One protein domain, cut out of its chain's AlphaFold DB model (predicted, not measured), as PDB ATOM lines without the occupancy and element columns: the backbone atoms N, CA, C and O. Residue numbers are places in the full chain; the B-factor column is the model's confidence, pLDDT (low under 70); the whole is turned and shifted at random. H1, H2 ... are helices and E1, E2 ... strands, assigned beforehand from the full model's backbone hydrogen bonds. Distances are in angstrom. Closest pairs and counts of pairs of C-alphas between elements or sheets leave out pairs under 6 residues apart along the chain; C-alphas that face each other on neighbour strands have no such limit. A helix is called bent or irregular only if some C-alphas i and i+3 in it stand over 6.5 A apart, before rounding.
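Overview. This is residues 602 to 654 and 781 to 859 of the 859 residues of an uncharacterized protein of Reticulomyxa filosa (UniProt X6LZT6). Two sheets of four strands each lie face to face as a sandwich, with strands running nearly along one another across the two layers, E1, E4, E5 and E6 in one and E2, E3, E7 and E8 in the other. The one short helix, H1, sits beyond an end of edge strand E3, and the tail after E8 loops round so that residues 857 to 858 run beside the first residues of E1. The printed part has 132 residues with eight named strands and one named helix, in the order E1, E2, E3, H1, E4, E5, E6, E7, E8; the sheets run E1 - E4 - E5 - E6 and E3 - E2 - E7 - E8, both antiparallel. The class is mostly strand. The whole is compact, with a radius of gyration of the C-alphas of 14.8 A, and spans 45 by 34 by 25 A.

Arrangement. E1, residues 602 to 607, is an edge strand of the first sheet. E2, residues 615 to 622, is an inner strand of the second sheet and is apart from E1. E2 forms a hairpin with edge strand E3, residues 633 to 638, where N 616 and O 637 are 2.9 A apart, within hydrogen-bond range. H1, residues 641 to 646, only grazes this second sheet with its residues 643 to 646; its closest C-alphas to E2 are those of Ser 643 and Tyr 615, 7.2 A apart. In H1, 0 of 2 O i to N i+4 pairs and 2 of 3 O i to N i+3 pairs are within range. E4, residues 791 to 799, is the antiparallel neighbour of E1 at 171 degrees, with N 604 and O 794 at 3.0 A. E4, E5, residues 804 to 811, and E6, residues 814 to 823, form a meander, each strand the antiparallel neighbour of the one before: N 795 and O 808 are 2.9 A apart, and N 807 and O 820 are 2.8 A apart. E6 and E7, residues 827 to 834, meet only through their link. E7 is the antiparallel neighbour of E2 at 163 degrees, with N 619 and O 830 at 2.9 A. E7 also forms a hairpin with edge strand E8, residues 839 to 847, where N 829 and O 845 are 2.8 A apart; E8 bends by 54 degrees at residue 842. The two twisted sheets form a sandwich, two sheets face to face, their facing parts 10.8 A centre to centre and their best planes 9 degrees apart. Across it, the closest C-alphas of E2 and E6 are those of Asn 622 and Leu 823, 7.6 A apart.

Along the chain. E1 begins at C-alpha 602, (-15.386, 20.745, 39.872), and is 16.5 A long. E2 measures 22.7 A and E3 13.5 A. H1, 11.2 A long, is neither bent nor irregular, but only just: C-alphas 643 and 646 are 6.4 A apart. E4 runs 24.8 A, from C-alpha 791 at (-7.996, 31.390, 49.393). E5 is 23.4 A, E6 23.1 A and E7 21.7 A long. E8, 22.4 A long, ends at C-alpha 847, (-13.068, 13.318, 38.978).

Size, cuts and confidence. The C-alphas of Tyr 642 and Pro 852, the two farthest apart, are 45.9 A apart. Residues 655 to 780 are not printed, and C-alphas 654 and 781 are 25.1 A apart across that cut, in the link from H1 to E4. Of the links printed whole, E1 to E2 and E2 to E3 are short, and the others are tight. Residues 848 to 859 hold no named element, and residues 857 to 858 pair in parallel with residues 602 to 603 of E1. The mean pLDDT of the printed part is 74.6; residues 625 to 634, 642 to 654, 781 to 782, 816 and 852 to 859 are under 70.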
ATOM      1  N   MET A 602     -15.730  21.015  38.486       82.75
ATOM      2  CA  MET A 602     -15.386  20.745  39.872       82.75
ATOM      3  C   MET A 602     -14.590  21.929  40.417       82.75
ATOM      4  O   MET A 602     -13.643  22.392  39.769       82.75
ATOM      5  N   LEU A 603     -14.987  22.406  41.592       86.12
ATOM      6  CA  LEU A 603     -14.299  23.451  42.338       86.12
ATOM      7  C   LEU A 603     -13.793  22.837  43.643       86.12
ATOM      8  O   LEU A 603     -14.563  22.191  44.345       86.12
ATOM      9  N   VAL A 604     -12.513  23.033  43.941       85.44
ATOM     10  CA  VAL A 604     -11.948  22.766  45.269       85.44
ATOM     11  C   VAL A 604     -11.473  24.093  45.837       85.44
ATOM     12  O   VAL A 604     -10.726  24.802  45.154       85.44
ATOM     13  N   GLU A 605     -11.915  24.449  47.039       89.38
ATOM     14  CA  GLU A 605     -11.599  25.737  47.666       89.38
ATOM     15  C   GLU A 605     -10.799  25.527  48.951       89.38
ATOM     16  O   GLU A 605     -11.295  25.006  49.943       89.38
ATOM     17  N   ILE A 606      -9.525  25.919  48.917       87.56
ATOM     18  CA  ILE A 606      -8.582  25.719  50.018       87.56
ATOM     19  C   ILE A 606      -8.304  27.083  50.640       87.56
ATOM     20  O   ILE A 606      -7.588  27.898  50.056       87.56
ATOM     21  N   ARG A 607      -8.869  27.329  51.820       89.50
ATOM     22  CA  ARG A 607      -8.506  28.466  52.668       89.50
ATOM     23  C   ARG A 607      -7.275  28.105  53.503       89.50
ATOM     24  O   ARG A 607      -7.160  26.982  53.991       89.50
ATOM     25  N   ILE A 608      -6.350  29.047  53.634       86.38
ATOM     26  CA  ILE A 608      -5.091  28.896  54.361       86.38
ATOM     27  C   ILE A 608      -5.182  29.718  55.650       86.38
ATOM     28  O   ILE A 608      -4.889  30.909  55.658       86.38
ATOM     29  N   ASP A 609      -5.629  29.098  56.742       84.81
ATOM     30  CA  ASP A 609      -5.841  29.811  58.010       84.81
ATOM     31  C   ASP A 609      -4.547  30.168  58.754       84.81
ATOM     32  O   ASP A 609      -4.504  31.207  59.402       84.81
ATOM     33  N   HIS A 610      -3.481  29.371  58.621       79.44
ATOM     34  CA  HIS A 610      -2.170  29.667  59.210       79.44
ATOM     35  C   HIS A 610      -1.016  29.197  58.311       79.44
ATOM     36  O   HIS A 610      -1.081  28.121  57.710       79.44
ATOM     37  N   THR A 611       0.058  29.992  58.243       73.50
ATOM     38  CA  THR A 611       1.283  29.704  57.477       73.50
ATOM     39  C   THR A 611       2.543  29.928  58.312       73.50
ATOM     40  O   THR A 611       2.805  31.055  58.722       73.50
ATOM     41  N   GLU A 612       3.362  28.887  58.481       75.00
ATOM     42  CA  GLU A 612       4.711  28.993  59.066       75.00
ATOM     43  C   GLU A 612       5.786  28.554  58.059       75.00
ATOM     44  O   GLU A 612       6.539  29.362  57.509       75.00
ATOM     45  N   THR A 613       5.872  27.245  57.793       76.56
ATOM     46  CA  THR A 613       6.877  26.663  56.897       76.56
ATOM     47  C   THR A 613       6.322  25.468  56.125       76.56
ATOM     48  O   THR A 613       5.638  24.612  56.682       76.56
ATOM     49  N   GLY A 614       6.642  25.388  54.831       81.75
ATOM     50  CA  GLY A 614       6.272  24.259  53.979       81.75
ATOM     51  C   GLY A 614       5.675  24.674  52.638       81.75
ATOM     52  O   GLY A 614       5.885  25.787  52.155       81.75
ATOM     53  N   TYR A 615       4.920  23.746  52.054       83.19
ATOM     54  CA  TYR A 615       4.440  23.807  50.681       83.19
ATOM     55  C   TYR A 615       3.035  23.228  50.533       83.19
ATOM     56  O   TYR A 615       2.714  22.194  51.126       83.19
ATOM     57  N   LEU A 616       2.245  23.811  49.633       84.88
ATOM     58  CA  LEU A 616       1.063  23.162  49.075       84.88
ATOM     59  C   LEU A 616       1.395  22.590  47.693       84.88
ATOM     60  O   LEU A 616       1.593  23.330  46.726       84.88
ATOM     61  N   PHE A 617       1.424  21.264  47.589       85.69
ATOM     62  CA  PHE A 617       1.516  20.542  46.325       85.69
ATOM     63  C   PHE A 617       0.124  20.162  45.830       85.69
ATOM     64  O   PHE A 617      -0.694  19.624  46.576       85.69
ATOM     65  N   VAL A 618      -0.127  20.356  44.536       83.75
ATOM     66  CA  VAL A 618      -1.356  19.878  43.893       83.75
ATOM     67  C   VAL A 618      -1.003  19.071  42.653       83.75
ATOM     68  O   VAL A 618      -0.380  19.568  41.709       83.75
ATOM     69  N   GLY A 619      -1.391  17.798  42.670       83.12
ATOM     70  CA  GLY A 619      -1.176  16.843  41.592       83.12
ATOM     71  C   GLY A 619      -2.491  16.469  40.919       83.12
ATOM     72  O   GLY A 619      -3.451  16.086  41.582       83.12
ATOM     73  N   VAL A 620      -2.527  16.518  39.585       81.19
ATOM     74  CA  VAL A 620      -3.647  15.980  38.798       81.19
ATOM     75  C   VAL A 620      -3.146  14.811  37.956       81.19
ATOM     76  O   VAL A 620      -2.459  14.974  36.943       81.19
ATOM     77  N   LEU A 621      -3.480  13.610  38.416       81.19
ATOM     78  CA  LEU A 621      -3.188  12.332  37.779       81.19
ATOM     79  C   LEU A 621      -4.299  11.945  36.795       81.19
ATOM     80  O   LEU A 621      -5.454  12.325  36.941       81.19
ATOM     81  N   ASN A 622      -3.955  11.133  35.797       78.50
ATOM     82  CA  ASN A 622      -4.903  10.546  34.850       78.50
ATOM     83  C   ASN A 622      -5.084   9.066  35.209       78.50
ATOM     84  O   ASN A 622      -4.143   8.286  35.054       78.50
ATOM     85  N   SER A 623      -6.262   8.681  35.703       76.06
ATOM     86  CA  SER A 623      -6.460   7.360  36.327       76.06
ATOM     87  C   SER A 623      -6.421   6.197  35.328       76.06
ATOM     88  O   SER A 623      -6.033   5.091  35.689       76.06
ATOM     89  N   LYS A 624      -6.682   6.453  34.038       75.31
ATOM     90  CA  LYS A 624      -6.500   5.485  32.935       75.31
ATOM     91  C   LYS A 624      -5.034   5.090  32.676       75.31
ATOM     92  O   LYS A 624      -4.778   4.268  31.798       75.31
ATOM     93  N   LYS A 625      -4.055   5.678  33.374       68.19
ATOM     94  CA  LYS A 625      -2.618   5.404  33.190       68.19
ATOM     95  C   LYS A 625      -2.027   4.680  34.401       68.19
ATOM     96  O   LYS A 625      -1.131   5.201  35.055       68.19
ATOM     97  N   GLU A 626      -2.453   3.430  34.596       54.16
ATOM     98  CA  GLU A 626      -2.046   2.459  35.645       54.16
ATOM     99  C   GLU A 626      -0.530   2.308  35.909       54.16
ATOM    100  O   GLU A 626      -0.125   1.635  36.849       54.16
ATOM    101  N   ARG A 627       0.336   2.861  35.052       49.25
ATOM    102  CA  ARG A 627       1.804   2.759  35.141       49.25
ATOM    103  C   ARG A 627       2.494   4.096  35.397       49.25
ATOM    104  O   ARG A 627       3.701   4.214  35.203       49.25
ATOM    105  N   VAL A 628       1.734   5.119  35.782       47.12
ATOM    106  CA  VAL A 628       2.234   6.465  36.073       47.12
ATOM    107  C   VAL A 628       2.068   6.741  37.569       47.12
ATOM    108  O   VAL A 628       1.285   7.585  37.982       47.12
ATOM    109  N   ASN A 629       2.878   6.047  38.379       44.31
ATOM    110  CA  ASN A 629       3.057   6.341  39.813       44.31
ATOM    111  C   ASN A 629       3.681   7.732  40.051       44.31
ATOM    112  O   ASN A 629       3.761   8.192  41.184       44.31
ATOM    113  N   VAL A 630       4.128   8.394  38.980       44.59
ATOM    114  CA  VAL A 630       4.580   9.781  38.977       44.59
ATOM    115  C   VAL A 630       3.387  10.692  38.737       44.59
ATOM    116  O   VAL A 630       3.086  11.054  37.595       44.59
ATOM    117  N   ALA A 631       2.750  11.123  39.828       50.47
ATOM    118  CA  ALA A 631       2.097  12.421  39.813       50.47
ATOM    119  C   ALA A 631       3.130  13.423  39.292       50.47
ATOM    120  O   ALA A 631       4.175  13.614  39.909       50.47
ATOM    121  N   LYS A 632       2.876  14.021  38.123       54.22
ATOM    122  CA  LYS A 632       3.639  15.208  37.746       54.22
ATOM    123  C   LYS A 632       3.295  16.251  38.806       54.22
ATOM    124  O   LYS A 632       2.100  16.547  38.901       54.22
ATOM    125  N   PRO A 633       4.261  16.759  39.596       52.03
ATOM    126  CA  PRO A 633       3.973  17.808  40.561       52.03
ATOM    127  C   PRO A 633       3.394  18.962  39.754       52.03
ATOM    128  O   PRO A 633       4.025  19.458  38.816       52.03
ATOM    129  N   GLY A 634       2.115  19.242  39.989       62.69
ATOM    130  CA  GLY A 634       1.338  20.036  39.057       62.69
ATOM    131  C   GLY A 634       1.744  21.488  39.197       62.69
ATOM    132  O   GLY A 634       2.320  22.090  38.288       62.69
ATOM    133  N   PHE A 635       1.460  22.017  40.373       74.75
ATOM    134  CA  PHE A 635       2.119  23.195  40.889       74.75
ATOM    135  C   PHE A 635       2.469  22.950  42.356       74.75
ATOM    136  O   PHE A 635       1.983  22.013  42.997       74.75
ATOM    137  N   MET A 636       3.350  23.808  42.844       82.06
ATOM    138  CA  MET A 636       3.802  23.884  44.218       82.06
ATOM    139  C   MET A 636       3.686  25.357  44.593       82.06
ATOM    140  O   MET A 636       4.187  26.199  43.845       82.06
ATOM    141  N   LEU A 637       2.990  25.658  45.683       82.12
ATOM    142  CA  LEU A 637       2.922  26.989  46.287       82.12
ATOM    143  C   LEU A 637       3.700  26.936  47.604       82.12
ATOM    144  O   LEU A 637       3.702  25.897  48.264       82.12
ATOM    145  N   GLY A 638       4.402  28.011  47.946       82.94
ATOM    146  CA  GLY A 638       5.203  28.095  49.171       82.94
ATOM    147  C   GLY A 638       4.442  28.807  50.280       82.94
ATOM    148  O   GLY A 638       3.569  29.609  49.969       82.94
ATOM    149  N   PHE A 639       4.783  28.564  51.543       83.25
ATOM    150  CA  PHE A 639       4.222  29.309  52.684       83.25
ATOM    151  C   PHE A 639       5.136  30.431  53.208       83.25
ATOM    152  O   PHE A 639       4.779  31.116  54.159       83.25
ATOM    153  N   ASN A 640       6.318  30.624  52.610       77.88
ATOM    154  CA  ASN A 640       7.256  31.707  52.936       77.88
ATOM    155  C   ASN A 640       8.246  31.976  51.782       77.88
ATOM    156  O   ASN A 640       8.337  31.185  50.841       77.88
ATOM    157  N   ASP A 641       9.032  33.051  51.853       70.50
ATOM    158  CA  ASP A 641      10.054  33.386  50.844       70.50
ATOM    159  C   ASP A 641      11.144  32.305  50.701       70.50
ATOM    160  O   ASP A 641      11.573  31.970  49.596       70.50
ATOM    161  N   TYR A 642      11.510  31.640  51.798       61.97
ATOM    162  CA  TYR A 642      12.462  30.517  51.800       61.97
ATOM    163  C   TYR A 642      11.959  29.274  51.036       61.97
ATOM    164  O   TYR A 642      12.740  28.367  50.714       61.97
ATOM    165  N   SER A 643      10.677  29.246  50.656       60.81
ATOM    166  CA  SER A 643      10.082  28.188  49.833       60.81
ATOM    167  C   SER A 643      10.644  28.143  48.401       60.81
ATOM    168  O   SER A 643      10.397  27.196  47.658       60.81
ATOM    169  N   TRP A 644      11.436  29.126  47.964       52.59
ATOM    170  CA  TRP A 644      12.077  29.067  46.640       52.59
ATOM    171  C   TRP A 644      13.106  27.922  46.528       52.59
ATOM    172  O   TRP A 644      13.407  27.472  45.420       52.59
ATOM    173  N   SER A 645      13.592  27.410  47.666       45.00
ATOM    174  CA  SER A 645      14.599  26.342  47.780       45.00
ATOM    175  C   SER A 645      14.239  25.025  47.072       45.00
ATOM    176  O   SER A 645      15.135  24.351  46.563       45.00
ATOM    177  N   LEU A 646      12.953  24.669  46.957       49.22
ATOM    178  CA  LEU A 646      12.503  23.457  46.248       49.22
ATOM    179  C   LEU A 646      12.043  23.700  44.796       49.22
ATOM    180  O   LEU A 646      11.492  22.787  44.168       49.22
ATOM    181  N   PHE A 647      12.275  24.885  44.206       37.47
ATOM    182  CA  PHE A 647      11.845  25.184  42.827       37.47
ATOM    183  C   PHE A 647      12.680  24.464  41.753       37.47
ATOM    184  O   PHE A 647      13.570  25.009  41.101       37.47
ATOM    185  N   GLY A 648      12.358  23.189  41.569       34.09
ATOM    186  CA  GLY A 648      13.129  22.222  40.792       34.09
ATOM    187  C   GLY A 648      12.824  20.779  41.196       34.09
ATOM    188  O   GLY A 648      13.153  19.857  40.445       34.09
ATOM    189  N   TYR A 649      12.139  20.575  42.329       39.25
ATOM    190  CA  TYR A 649      11.674  19.273  42.792       39.25
ATOM    191  C   TYR A 649      10.599  18.706  41.854       39.25
ATOM    192  O   TYR A 649       9.393  18.826  42.063       39.25
ATOM    193  N   ASN A 650      11.056  18.026  40.802       39.41
ATOM    194  CA  ASN A 650      10.254  17.176  39.919       39.41
ATOM    195  C   ASN A 650       9.878  15.863  40.644       39.41
ATOM    196  O   ASN A 650      10.071  14.761  40.124       39.41
ATOM    197  N   GLY A 651       9.443  16.004  41.899       35.91
ATOM    198  CA  GLY A 651       9.276  14.945  42.875       35.91
ATOM    199  C   GLY A 651       8.163  13.987  42.490       35.91
ATOM    200  O   GLY A 651       7.075  14.390  42.081       35.91
ATOM    201  N   THR A 652       8.435  12.698  42.655       40.84
ATOM    202  CA  THR A 652       7.418  11.661  42.498       40.84
ATOM    203  C   THR A 652       6.567  11.628  43.763       40.84
ATOM    204  O   THR A 652       6.905  10.944  44.724       40.84
ATOM    205  N   VAL A 653       5.473  12.395  43.781       39.25
ATOM    206  CA  VAL A 653       4.482  12.324  44.865       39.25
ATOM    207  C   VAL A 653       3.717  11.007  44.715       39.25
ATOM    208  O   VAL A 653       2.818  10.880  43.883       39.25
ATOM    209  N   TYR A 654       4.127   9.998  45.485       38.72
ATOM    210  CA  TYR A 654       3.502   8.678  45.490       38.72
ATOM    211  C   TYR A 654       2.162   8.715  46.234       38.72
ATOM    212  O   TYR A 654       2.088   9.138  47.385       38.72
ATOM    213  N   ARG A 781      10.714  32.197  37.858       56.94
ATOM    214  CA  ARG A 781       9.297  31.944  38.140       56.94
ATOM    215  C   ARG A 781       9.135  31.939  39.650       56.94
ATOM    216  O   ARG A 781       9.276  30.890  40.269       56.94
ATOM    217  N   VAL A 782       8.919  33.126  40.209       67.69
ATOM    218  CA  VAL A 782       8.615  33.313  41.624       67.69
ATOM    219  C   VAL A 782       7.435  32.405  41.956       67.69
ATOM    220  O   VAL A 782       6.412  32.429  41.267       67.69
ATOM    221  N   ILE A 783       7.616  31.548  42.955       72.38
ATOM    222  CA  ILE A 783       6.522  30.741  43.486       72.38
ATOM    223  C   ILE A 783       5.531  31.717  44.127       72.38
ATOM    224  O   ILE A 783       5.984  32.567  44.891       72.38
ATOM    225  N   PRO A 784       4.214  31.619  43.877       80.06
ATOM    226  CA  PRO A 784       3.248  32.362  44.673       80.06
ATOM    227  C   PRO A 784       3.394  31.934  46.137       80.06
ATOM    228  O   PRO A 784       3.193  30.762  46.469       80.06
ATOM    229  N   ILE A 785       3.811  32.878  46.978       85.44
ATOM    230  CA  ILE A 785       3.911  32.686  48.421       85.44
ATOM    231  C   ILE A 785       2.515  32.905  48.983       85.44
ATOM    232  O   ILE A 785       1.957  33.993  48.853       85.44
ATOM    233  N   LEU A 786       1.970  31.847  49.564       86.44
ATOM    234  CA  LEU A 786       0.708  31.848  50.274       86.44
ATOM    235  C   LEU A 786       0.893  32.456  51.657       86.44
ATOM    236  O   LEU A 786       1.855  32.126  52.354       86.44
ATOM    237  N   LYS A 787      -0.056  33.293  52.057       88.00
ATOM    238  CA  LYS A 787      -0.135  33.892  53.390       88.00
ATOM    239  C   LYS A 787      -1.333  33.347  54.164       88.00
ATOM    240  O   LYS A 787      -2.325  32.916  53.579       88.00
ATOM    241  N   THR A 788      -1.266  33.435  55.489       86.31
ATOM    242  CA  THR A 788      -2.439  33.385  56.371       86.31
ATOM    243  C   THR A 788      -3.557  34.285  55.826       86.31
ATOM    244  O   THR A 788      -3.341  35.476  55.598       86.31
ATOM    245  N   GLY A 789      -4.742  33.710  55.620       88.12
ATOM    246  CA  GLY A 789      -5.915  34.354  55.024       88.12
ATOM    247  C   GLY A 789      -6.127  34.068  53.530       88.12
ATOM    248  O   GLY A 789      -7.213  34.353  53.022       88.12
ATOM    249  N   ASP A 790      -5.149  33.486  52.825       90.12
ATOM    250  CA  ASP A 790      -5.268  33.230  51.387       90.12
ATOM    251  C   ASP A 790      -6.301  32.141  51.052       90.12
ATOM    252  O   ASP A 790      -6.461  31.144  51.758       90.12
ATOM    253  N   ILE A 791      -6.979  32.309  49.914       89.12
ATOM    254  CA  ILE A 791      -7.996  31.390  49.393       89.12
ATOM    255  C   ILE A 791      -7.606  30.938  47.983       89.12
ATOM    256  O   ILE A 791      -7.537  31.737  47.043       89.12
ATOM    257  N   ILE A 792      -7.401  29.632  47.827       88.62
ATOM    258  CA  ILE A 792      -6.948  28.983  46.595       88.62
ATOM    259  C   ILE A 792      -8.118  28.210  45.987       88.62
ATOM    260  O   ILE A 792      -8.536  27.171  46.498       88.62
ATOM    261  N   LYS A 793      -8.627  28.696  44.858       90.00
ATOM    262  CA  LYS A 793      -9.743  28.097  44.119       90.00
ATOM    263  C   LYS A 793      -9.222  27.300  42.929       90.00
ATOM    264  O   LYS A 793      -8.692  27.860  41.967       90.00
ATOM    265  N   LEU A 794      -9.383  25.981  42.986       88.44
ATOM    266  CA  LEU A 794      -8.979  25.038  41.945       88.44
ATOM    267  C   LEU A 794     -10.169  24.650  41.080       88.44
ATOM    268  O   LEU A 794     -11.048  23.900  41.494       88.44
ATOM    269  N   ARG A 795     -10.167  25.154  39.849       88.88
ATOM    270  CA  ARG A 795     -11.277  25.052  38.905       88.88
ATOM    271  C   ARG A 795     -10.949  24.030  37.818       88.88
ATOM    272  O   ARG A 795     -10.203  24.326  36.878       88.88
ATOM    273  N   LEU A 796     -11.507  22.828  37.940       88.62
ATOM    274  CA  LEU A 796     -11.417  21.750  36.955       88.62
ATOM    275  C   LEU A 796     -12.645  21.782  36.039       88.62
ATOM    276  O   LEU A 796     -13.704  21.270  36.393       88.62
ATOM    277  N   LYS A 797     -12.504  22.370  34.847       89.19
ATOM    278  CA  LYS A 797     -13.596  22.566  33.880       89.19
ATOM    279  C   LYS A 797     -13.450  21.629  32.680       89.19
ATOM    280  O   LYS A 797     -12.523  21.774  31.875       89.19
ATOM    281  N   LEU A 798     -14.366  20.676  32.529       85.25
ATOM    282  CA  LEU A 798     -14.483  19.822  31.349       85.25
ATOM    283  C   LEU A 798     -14.961  20.641  30.140       85.25
ATOM    284  O   LEU A 798     -16.038  21.227  30.126       85.25
ATOM    285  N   ASN A 799     -14.171  20.634  29.070       85.88
ATOM    286  CA  ASN A 799     -14.576  21.165  27.778       85.88
ATOM    287  C   ASN A 799     -15.343  20.089  26.990       85.88
ATOM    288  O   ASN A 799     -14.723  19.230  26.356       85.88
ATOM    289  N   ARG A 800     -16.684  20.166  26.967       82.12
ATOM    290  CA  ARG A 800     -17.545  19.250  26.185       82.12
ATOM    291  C   ARG A 800     -17.131  19.120  24.711       82.12
ATOM    292  O   ARG A 800     -17.286  18.047  24.144       82.12
ATOM    293  N   LYS A 801     -16.571  20.168  24.087       85.19
ATOM    294  CA  LYS A 801     -16.160  20.140  22.665       85.19
ATOM    295  C   LYS A 801     -14.895  19.316  22.397       85.19
ATOM    296  O   LYS A 801     -14.613  19.024  21.238       85.19
ATOM    297  N   SER A 802     -14.112  18.981  23.424       86.81
ATOM    298  CA  SER A 802     -12.917  18.133  23.293       86.81
ATOM    299  C   SER A 802     -12.937  16.875  24.165       86.81
ATOM    300  O   SER A 802     -12.015  16.075  24.034       86.81
ATOM    301  N   GLU A 803     -13.948  16.719  25.030       85.69
ATOM    302  CA  GLU A 803     -14.042  15.707  26.098       85.69
ATOM    303  C   GLU A 803     -12.869  15.756  27.093       85.69
ATOM    304  O   GLU A 803     -12.465  14.739  27.662       85.69
ATOM    305  N   LYS A 804     -12.274  16.942  27.296       87.38
ATOM    306  CA  LYS A 804     -11.060  17.096  28.111       87.38
ATOM    307  C   LYS A 804     -11.154  18.227  29.118       87.38
ATOM    308  O   LYS A 804     -11.678  19.300  28.831       87.38
ATOM    309  N   VAL A 805     -10.601  17.979  30.294       86.50
ATOM    310  CA  VAL A 805     -10.586  18.892  31.432       86.50
ATOM    311  C   VAL A 805      -9.451  19.897  31.273       86.50
ATOM    312  O   VAL A 805      -8.311  19.535  30.967       86.50
ATOM    313  N   ASN A 806      -9.766  21.168  31.484       88.69
ATOM    314  CA  ASN A 806      -8.789  22.211  31.746       88.69
ATOM    315  C   ASN A 806      -8.772  22.476  33.253       88.69
ATOM    316  O   ASN A 806      -9.822  22.437  33.891       88.69
ATOM    317  N   VAL A 807      -7.599  22.751  33.811       88.12
ATOM    318  CA  VAL A 807      -7.432  23.055  35.233       88.12
ATOM    319  C   VAL A 807      -6.768  24.413  35.363       88.12
ATOM    320  O   VAL A 807      -5.666  24.622  34.846       88.12
ATOM    321  N   SER A 808      -7.454  25.320  36.042       88.88
ATOM    322  CA  SER A 808      -6.959  26.638  36.440       88.88
ATOM    323  C   SER A 808      -6.938  26.755  37.956       88.88
ATOM    324  O   SER A 808      -7.757  26.136  38.635       88.88
ATOM    325  N   PHE A 809      -6.022  27.574  38.461       88.12
ATOM    326  CA  PHE A 809      -6.042  28.046  39.841       88.12
ATOM    327  C   PHE A 809      -6.276  29.551  39.872       88.12
ATOM    328  O   PHE A 809      -5.930  30.267  38.929       88.12
ATOM    329  N   ILE A 810      -6.895  29.990  40.956       89.44
ATOM    330  CA  ILE A 810      -7.254  31.370  41.247       89.44
ATOM    331  C   ILE A 810      -6.845  31.590  42.708       89.44
ATOM    332  O   ILE A 810      -7.216  30.778  43.558       89.44
ATOM    333  N   LEU A 811      -6.072  32.635  42.997       89.00
ATOM    334  CA  LEU A 811      -5.616  32.980  44.349       89.00
ATOM    335  C   LEU A 811      -6.270  34.298  44.756       89.00
ATOM    336  O   LEU A 811      -6.149  35.284  44.032       89.00
ATOM    337  N   ASN A 812      -6.985  34.319  45.880       87.00
ATOM    338  CA  ASN A 812      -7.683  35.504  46.402       87.00
ATOM    339  C   ASN A 812      -8.617  36.159  45.363       87.00
ATOM    340  O   ASN A 812      -8.718  37.377  45.255       87.00
ATOM    341  N   ASN A 813      -9.292  35.320  44.567       83.38
ATOM    342  CA  ASN A 813     -10.109  35.683  43.398       83.38
ATOM    343  C   ASN A 813      -9.343  36.314  42.208       83.38
ATOM    344  O   ASN A 813      -9.956  36.593  41.180       83.38
ATOM    345  N   GLY A 814      -8.018  36.468  42.287       83.25
ATOM    346  CA  GLY A 814      -7.155  36.808  41.154       83.25
ATOM    347  C   GLY A 814      -6.887  35.598  40.249       83.25
ATOM    348  O   GLY A 814      -6.441  34.546  40.710       83.25
ATOM    349  N   ASP A 815      -7.145  35.742  38.947       71.88
ATOM    350  CA  ASP A 815      -6.971  34.681  37.944       71.88
ATOM    351  C   ASP A 815      -5.481  34.338  37.722       71.88
ATOM    352  O   ASP A 815      -4.795  34.925  36.881       71.88
ATOM    353  N   CYS A 816      -4.965  33.328  38.429       66.31
ATOM    354  CA  CYS A 816      -3.583  32.847  38.261       66.31
ATOM    355  C   CYS A 816      -3.382  31.960  37.013       66.31
ATOM    356  O   CYS A 816      -2.260  31.568  36.678       66.31
ATOM    357  N   GLY A 817      -4.459  31.681  36.275       72.00
ATOM    358  CA  GLY A 817      -4.418  31.136  34.923       72.00
ATOM    359  C   GLY A 817      -4.529  29.612  34.813       72.00
ATOM    360  O   GLY A 817      -4.690  28.864  35.777       72.00
ATOM    361  N   VAL A 818      -4.500  29.137  33.564       73.44
ATOM    362  CA  VAL A 818      -4.796  27.738  33.210       73.44
ATOM    363  C   VAL A 818      -3.514  26.905  33.132       73.44
ATOM    364  O   VAL A 818      -2.772  26.985  32.149       73.44
ATOM    365  N   ILE A 819      -3.306  26.070  34.150       78.00
ATOM    366  CA  ILE A 819      -2.109  25.252  34.394       78.00
ATOM    367  C   ILE A 819      -2.088  24.011  33.498       78.00
ATOM    368  O   ILE A 819      -1.087  23.733  32.832       78.00
ATOM    369  N   TRP A 820      -3.218  23.297  33.417       81.62
ATOM    370  CA  TRP A 820      -3.392  22.183  32.480       81.62
ATOM    371  C   TRP A 820      -4.489  22.467  31.485       81.62
ATOM    372  O   TRP A 820      -5.583  22.911  31.821       81.62
ATOM    373  N   LYS A 821      -4.183  22.155  30.231       84.44
ATOM    374  CA  LYS A 821      -5.128  22.204  29.128       84.44
ATOM    375  C   LYS A 821      -5.250  20.804  28.557       84.44
ATOM    376  O   LYS A 821      -4.236  20.152  28.314       84.44
ATOM    377  N   ASN A 822      -6.478  20.386  28.279       86.38
ATOM    378  CA  ASN A 822      -6.791  19.134  27.598       86.38
ATOM    379  C   ASN A 822      -6.330  17.839  28.318       86.38
ATOM    380  O   ASN A 822      -5.768  16.945  27.681       86.38
ATOM    381  N   LEU A 823      -6.602  17.704  29.621       86.12
ATOM    382  CA  LEU A 823      -6.464  16.433  30.347       86.12
ATOM    383  C   LEU A 823      -7.634  15.484  30.026       86.12
ATOM    384  O   LEU A 823      -8.793  15.876  30.072       86.12
ATOM    385  N   GLU A 824      -7.346  14.223  29.714       88.25
ATOM    386  CA  GLU A 824      -8.368  13.216  29.379       88.25
ATOM    387  C   GLU A 824      -8.924  12.555  30.658       88.25
ATOM    388  O   GLU A 824      -8.125  12.010  31.417       88.25
ATOM    389  N   PRO A 825     -10.245  12.563  30.923       84.69
ATOM    390  CA  PRO A 825     -10.819  11.959  32.128       84.69
ATOM    391  C   PRO A 825     -10.824  10.412  32.097       84.69
ATOM    392  O   PRO A 825     -10.801   9.812  31.012       84.69
ATOM    393  N   PRO A 826     -10.905   9.734  33.262       87.06
ATOM    394  CA  PRO A 826     -11.030  10.302  34.603       87.06
ATOM    395  C   PRO A 826      -9.692  10.796  35.159       87.06
ATOM    396  O   PRO A 826      -8.617  10.395  34.696       87.06
ATOM    397  N   LEU A 827      -9.772  11.683  36.148       83.81
ATOM    398  CA  LEU A 827      -8.619  12.314  36.780       83.81
ATOM    399  C   LEU A 827      -8.647  12.088  38.289       83.81
ATOM    400  O   LEU A 827      -9.651  12.378  38.924       83.81
ATOM    401  N   ASN A 828      -7.528  11.660  38.865       83.88
ATOM    402  CA  ASN A 828      -7.358  11.682  40.315       83.88
ATOM    403  C   ASN A 828      -6.716  13.024  40.685       83.88
ATOM    404  O   ASN A 828      -5.596  13.306  40.251       83.88
ATOM    405  N   VAL A 829      -7.420  13.850  41.450       83.94
ATOM    406  CA  VAL A 829      -6.900  15.106  42.002       83.94
ATOM    407  C   VAL A 829      -6.428  14.826  43.422       83.94
ATOM    408  O   VAL A 829      -7.193  14.304  44.232       83.94
ATOM    409  N   ALA A 830      -5.173  15.162  43.705       84.69
ATOM    410  CA  ALA A 830      -4.578  15.076  45.029       84.69
ATOM    411  C   ALA A 830      -4.059  16.456  45.453       84.69
ATOM    412  O   ALA A 830      -3.287  17.087  44.723       84.69
ATOM    413  N   VAL A 831      -4.483  16.905  46.629       85.69
ATOM    414  CA  VAL A 831      -3.997  18.109  47.311       85.69
ATOM    415  C   VAL A 831      -3.194  17.643  48.517       85.69
ATOM    416  O   VAL A 831      -3.714  16.922  49.370       85.69
ATOM    417  N   THR A 832      -1.928  18.039  48.588       83.56
ATOM    418  CA  THR A 832      -0.978  17.544  49.584       83.56
ATOM    419  C   THR A 832      -0.199  18.698  50.202       83.56
ATOM    420  O   THR A 832       0.544  19.398  49.517       83.56
ATOM    421  N   LEU A 833      -0.346  18.865  51.511       84.06
ATOM    422  CA  LEU A 833       0.495  19.716  52.338       84.06
ATOM    423  C   LEU A 833       1.827  18.997  52.608       84.06
ATOM    424  O   LEU A 833       1.833  17.796  52.892       84.06
ATOM    425  N   VAL A 834       2.947  19.712  52.527       80.81
ATOM    426  CA  VAL A 834       4.286  19.207  52.872       80.81
ATOM    427  C   VAL A 834       4.965  20.216  53.794       80.81
ATOM    428  O   VAL A 834       5.378  21.283  53.343       80.81
ATOM    429  N   GLY A 835       5.050  19.886  55.082       81.25
ATOM    430  CA  GLY A 835       5.753  20.673  56.098       81.25
ATOM    431  C   GLY A 835       7.231  20.282  56.225       81.25
ATOM    432  O   GLY A 835       7.760  19.523  55.412       81.25
ATOM    433  N   ARG A 836       7.902  20.764  57.281       73.69
ATOM    434  CA  ARG A 836       9.322  20.450  57.562       73.69
ATOM    435  C   ARG A 836       9.609  18.959  57.817       73.69
ATOM    436  O   ARG A 836      10.717  18.524  57.531       73.69
ATOM    437  N   GLY A 837       8.639  18.191  58.326       72.19
ATOM    438  CA  GLY A 837       8.794  16.754  58.608       72.19
ATOM    439  C   GLY A 837       7.633  15.855  58.162       72.19
ATOM    440  O   GLY A 837       7.755  14.635  58.237       72.19
ATOM    441  N   GLU A 838       6.524  16.422  57.680       78.12
ATOM    442  CA  GLU A 838       5.278  15.686  57.428       78.12
ATOM    443  C   GLU A 838       4.693  15.946  56.035       78.12
ATOM    444  O   GLU A 838       4.819  17.037  55.478       78.12
ATOM    445  N   GLN A 839       4.006  14.938  55.490       82.88
ATOM    446  CA  GLN A 839       3.272  15.006  54.226       82.88
ATOM    447  C   GLN A 839       1.814  14.583  54.456       82.88
ATOM    448  O   GLN A 839       1.520  13.392  54.585       82.88
ATOM    449  N   VAL A 840       0.890  15.544  54.441       80.75
ATOM    450  CA  VAL A 840      -0.544  15.323  54.688       80.75
ATOM    451  C   VAL A 840      -1.321  15.506  53.388       80.75
ATOM    452  O   VAL A 840      -1.303  16.574  52.783       80.75
ATOM    453  N   THR A 841      -2.024  14.471  52.926       83.06
ATOM    454  CA  THR A 841      -2.915  14.597  51.757       83.06
ATOM    455  C   THR A 841      -4.289  15.060  52.225       83.06
ATOM    456  O   THR A 841      -5.067  14.254  52.724       83.06
ATOM    457  N   LEU A 842      -4.553  16.360  52.076       81.00
ATOM    458  CA  LEU A 842      -5.785  17.030  52.502       81.00
ATOM    459  C   LEU A 842      -7.004  16.547  51.704       81.00
ATOM    460  O   LEU A 842      -8.078  16.357  52.260       81.00
ATOM    461  N   LEU A 843      -6.825  16.320  50.398       83.50
ATOM    462  CA  LEU A 843      -7.876  15.822  49.512       83.50
ATOM    463  C   LEU A 843      -7.309  14.818  48.506       83.50
ATOM    464  O   LEU A 843      -6.272  15.057  47.892       83.50
ATOM    465  N   SER A 844      -8.039  13.724  48.292       84.06
ATOM    466  CA  SER A 844      -7.827  12.761  47.209       84.06
ATOM    467  C   SER A 844      -9.185  12.375  46.620       84.06
ATOM    468  O   SER A 844      -9.953  11.661  47.266       84.06
ATOM    469  N   CYS A 845      -9.480  12.798  45.393       81.94
ATOM    470  CA  CYS A 845     -10.765  12.540  44.739       81.94
ATOM    471  C   CYS A 845     -10.600  12.122  43.267       81.94
ATOM    472  O   CYS A 845      -9.697  12.578  42.565       81.94
ATOM    473  N   ASN A 846     -11.476  11.234  42.784       82.94
ATOM    474  CA  ASN A 846     -11.503  10.792  41.386       82.94
ATOM    475  C   ASN A 846     -12.603  11.544  40.623       82.94
ATOM    476  O   ASN A 846     -13.782  11.195  40.688       82.94
ATOM    477  N   TYR A 847     -12.207  12.582  39.890       82.00
ATOM    478  CA  TYR A 847     -13.068  13.318  38.978       82.00
ATOM    479  C   TYR A 847     -13.309  12.498  37.699       82.00
ATOM    480  O   TYR A 847     -12.552  12.559  36.719       82.00
ATOM    481  N   GLN A 848     -14.397  11.727  37.716       83.94
ATOM    482  CA  GLN A 848     -14.940  11.021  36.559       83.94
ATOM    483  C   GLN A 848     -16.224  11.709  36.062       83.94
ATOM    484  O   GLN A 848     -17.316  11.313  36.467       83.94
ATOM    485  N   PRO A 849     -16.135  12.722  35.179       76.88
ATOM    486  CA  PRO A 849     -17.322  13.335  34.597       76.88
ATOM    487  C   PRO A 849     -18.085  12.321  33.736       76.88
ATOM    488  O   PRO A 849     -17.576  11.825  32.726       76.88
ATOM    489  N   ILE A 850     -19.320  12.023  34.136       74.25
ATOM    490  CA  ILE A 850     -20.225  11.125  33.418       74.25
ATOM    491  C   ILE A 850     -20.998  11.958  32.395       74.25
ATOM    492  O   ILE A 850     -22.066  12.478  32.695       74.25
ATOM    493  N   LEU A 851     -20.487  12.085  31.168       71.06
ATOM    494  CA  LEU A 851     -21.288  12.626  30.063       71.06
ATOM    495  C   LEU A 851     -22.569  11.770  29.917       71.06
ATOM    496  O   LEU A 851     -22.443  10.549  29.815       71.06
ATOM    497  N   PRO A 852     -23.791  12.352  29.915       63.59
ATOM    498  CA  PRO A 852     -24.127  13.775  29.751       63.59
ATOM    499  C   PRO A 852     -24.461  14.553  31.047       63.59
ATOM    500  O   PRO A 852     -24.872  15.717  30.961       63.59
ATOM    501  N   GLN A 853     -24.351  13.935  32.226       57.66
ATOM    502  CA  GLN A 853     -24.750  14.513  33.514       57.66
ATOM    503  C   GLN A 853     -23.931  15.770  33.858       57.66
ATOM    504  O   GLN A 853     -22.703  15.775  33.797       57.66
ATOM    505  N   LYS A 854     -24.631  16.846  34.242       55.06
ATOM    506  CA  LYS A 854     -24.046  18.074  34.801       55.06
ATOM    507  C   LYS A 854     -23.726  17.856  36.291       55.06
ATOM    508  O   LYS A 854     -24.506  18.277  37.142       55.06
ATOM    509  N   SER A 855     -22.641  17.160  36.617       50.62
ATOM    510  CA  SER A 855     -22.213  16.981  38.010       50.62
ATOM    511  C   SER A 855     -21.196  18.046  38.431       50.62
ATOM    512  O   SER A 855     -20.004  17.946  38.137       50.62
ATOM    513  N   CYS A 856     -21.668  19.039  39.192       46.47
ATOM    514  CA  CYS A 856     -20.767  19.804  40.047       46.47
ATOM    515  C   CYS A 856     -20.323  18.913  41.208       46.47
ATOM    516  O   CYS A 856     -21.149  18.236  41.820       46.47
ATOM    517  N   ILE A 857     -19.032  18.936  41.512       54.88
ATOM    518  CA  ILE A 857     -18.501  18.467  42.788       54.88
ATOM    519  C   ILE A 857     -17.794  19.678  43.388       54.88
ATOM    520  O   ILE A 857     -16.885  20.228  42.764       54.88
ATOM    521  N   ILE A 858     -18.264  20.107  44.554       50.31
ATOM    522  CA  ILE A 858     -17.636  21.133  45.386       50.31
ATOM    523  C   ILE A 858     -17.119  20.396  46.620       50.31
ATOM    524  O   ILE A 858     -17.879  19.618  47.205       50.31
ATOM    525  N   LEU A 859     -15.837  20.576  46.945       47.75
ATOM    526  CA  LEU A 859     -15.140  19.975  48.089       47.75
ATOM    527  C   LEU A 859     -14.200  20.999  48.730       47.75
ATOM    528  O   LEU A 859     -13.577  21.764  47.956       47.75
TER     529      LEU A 859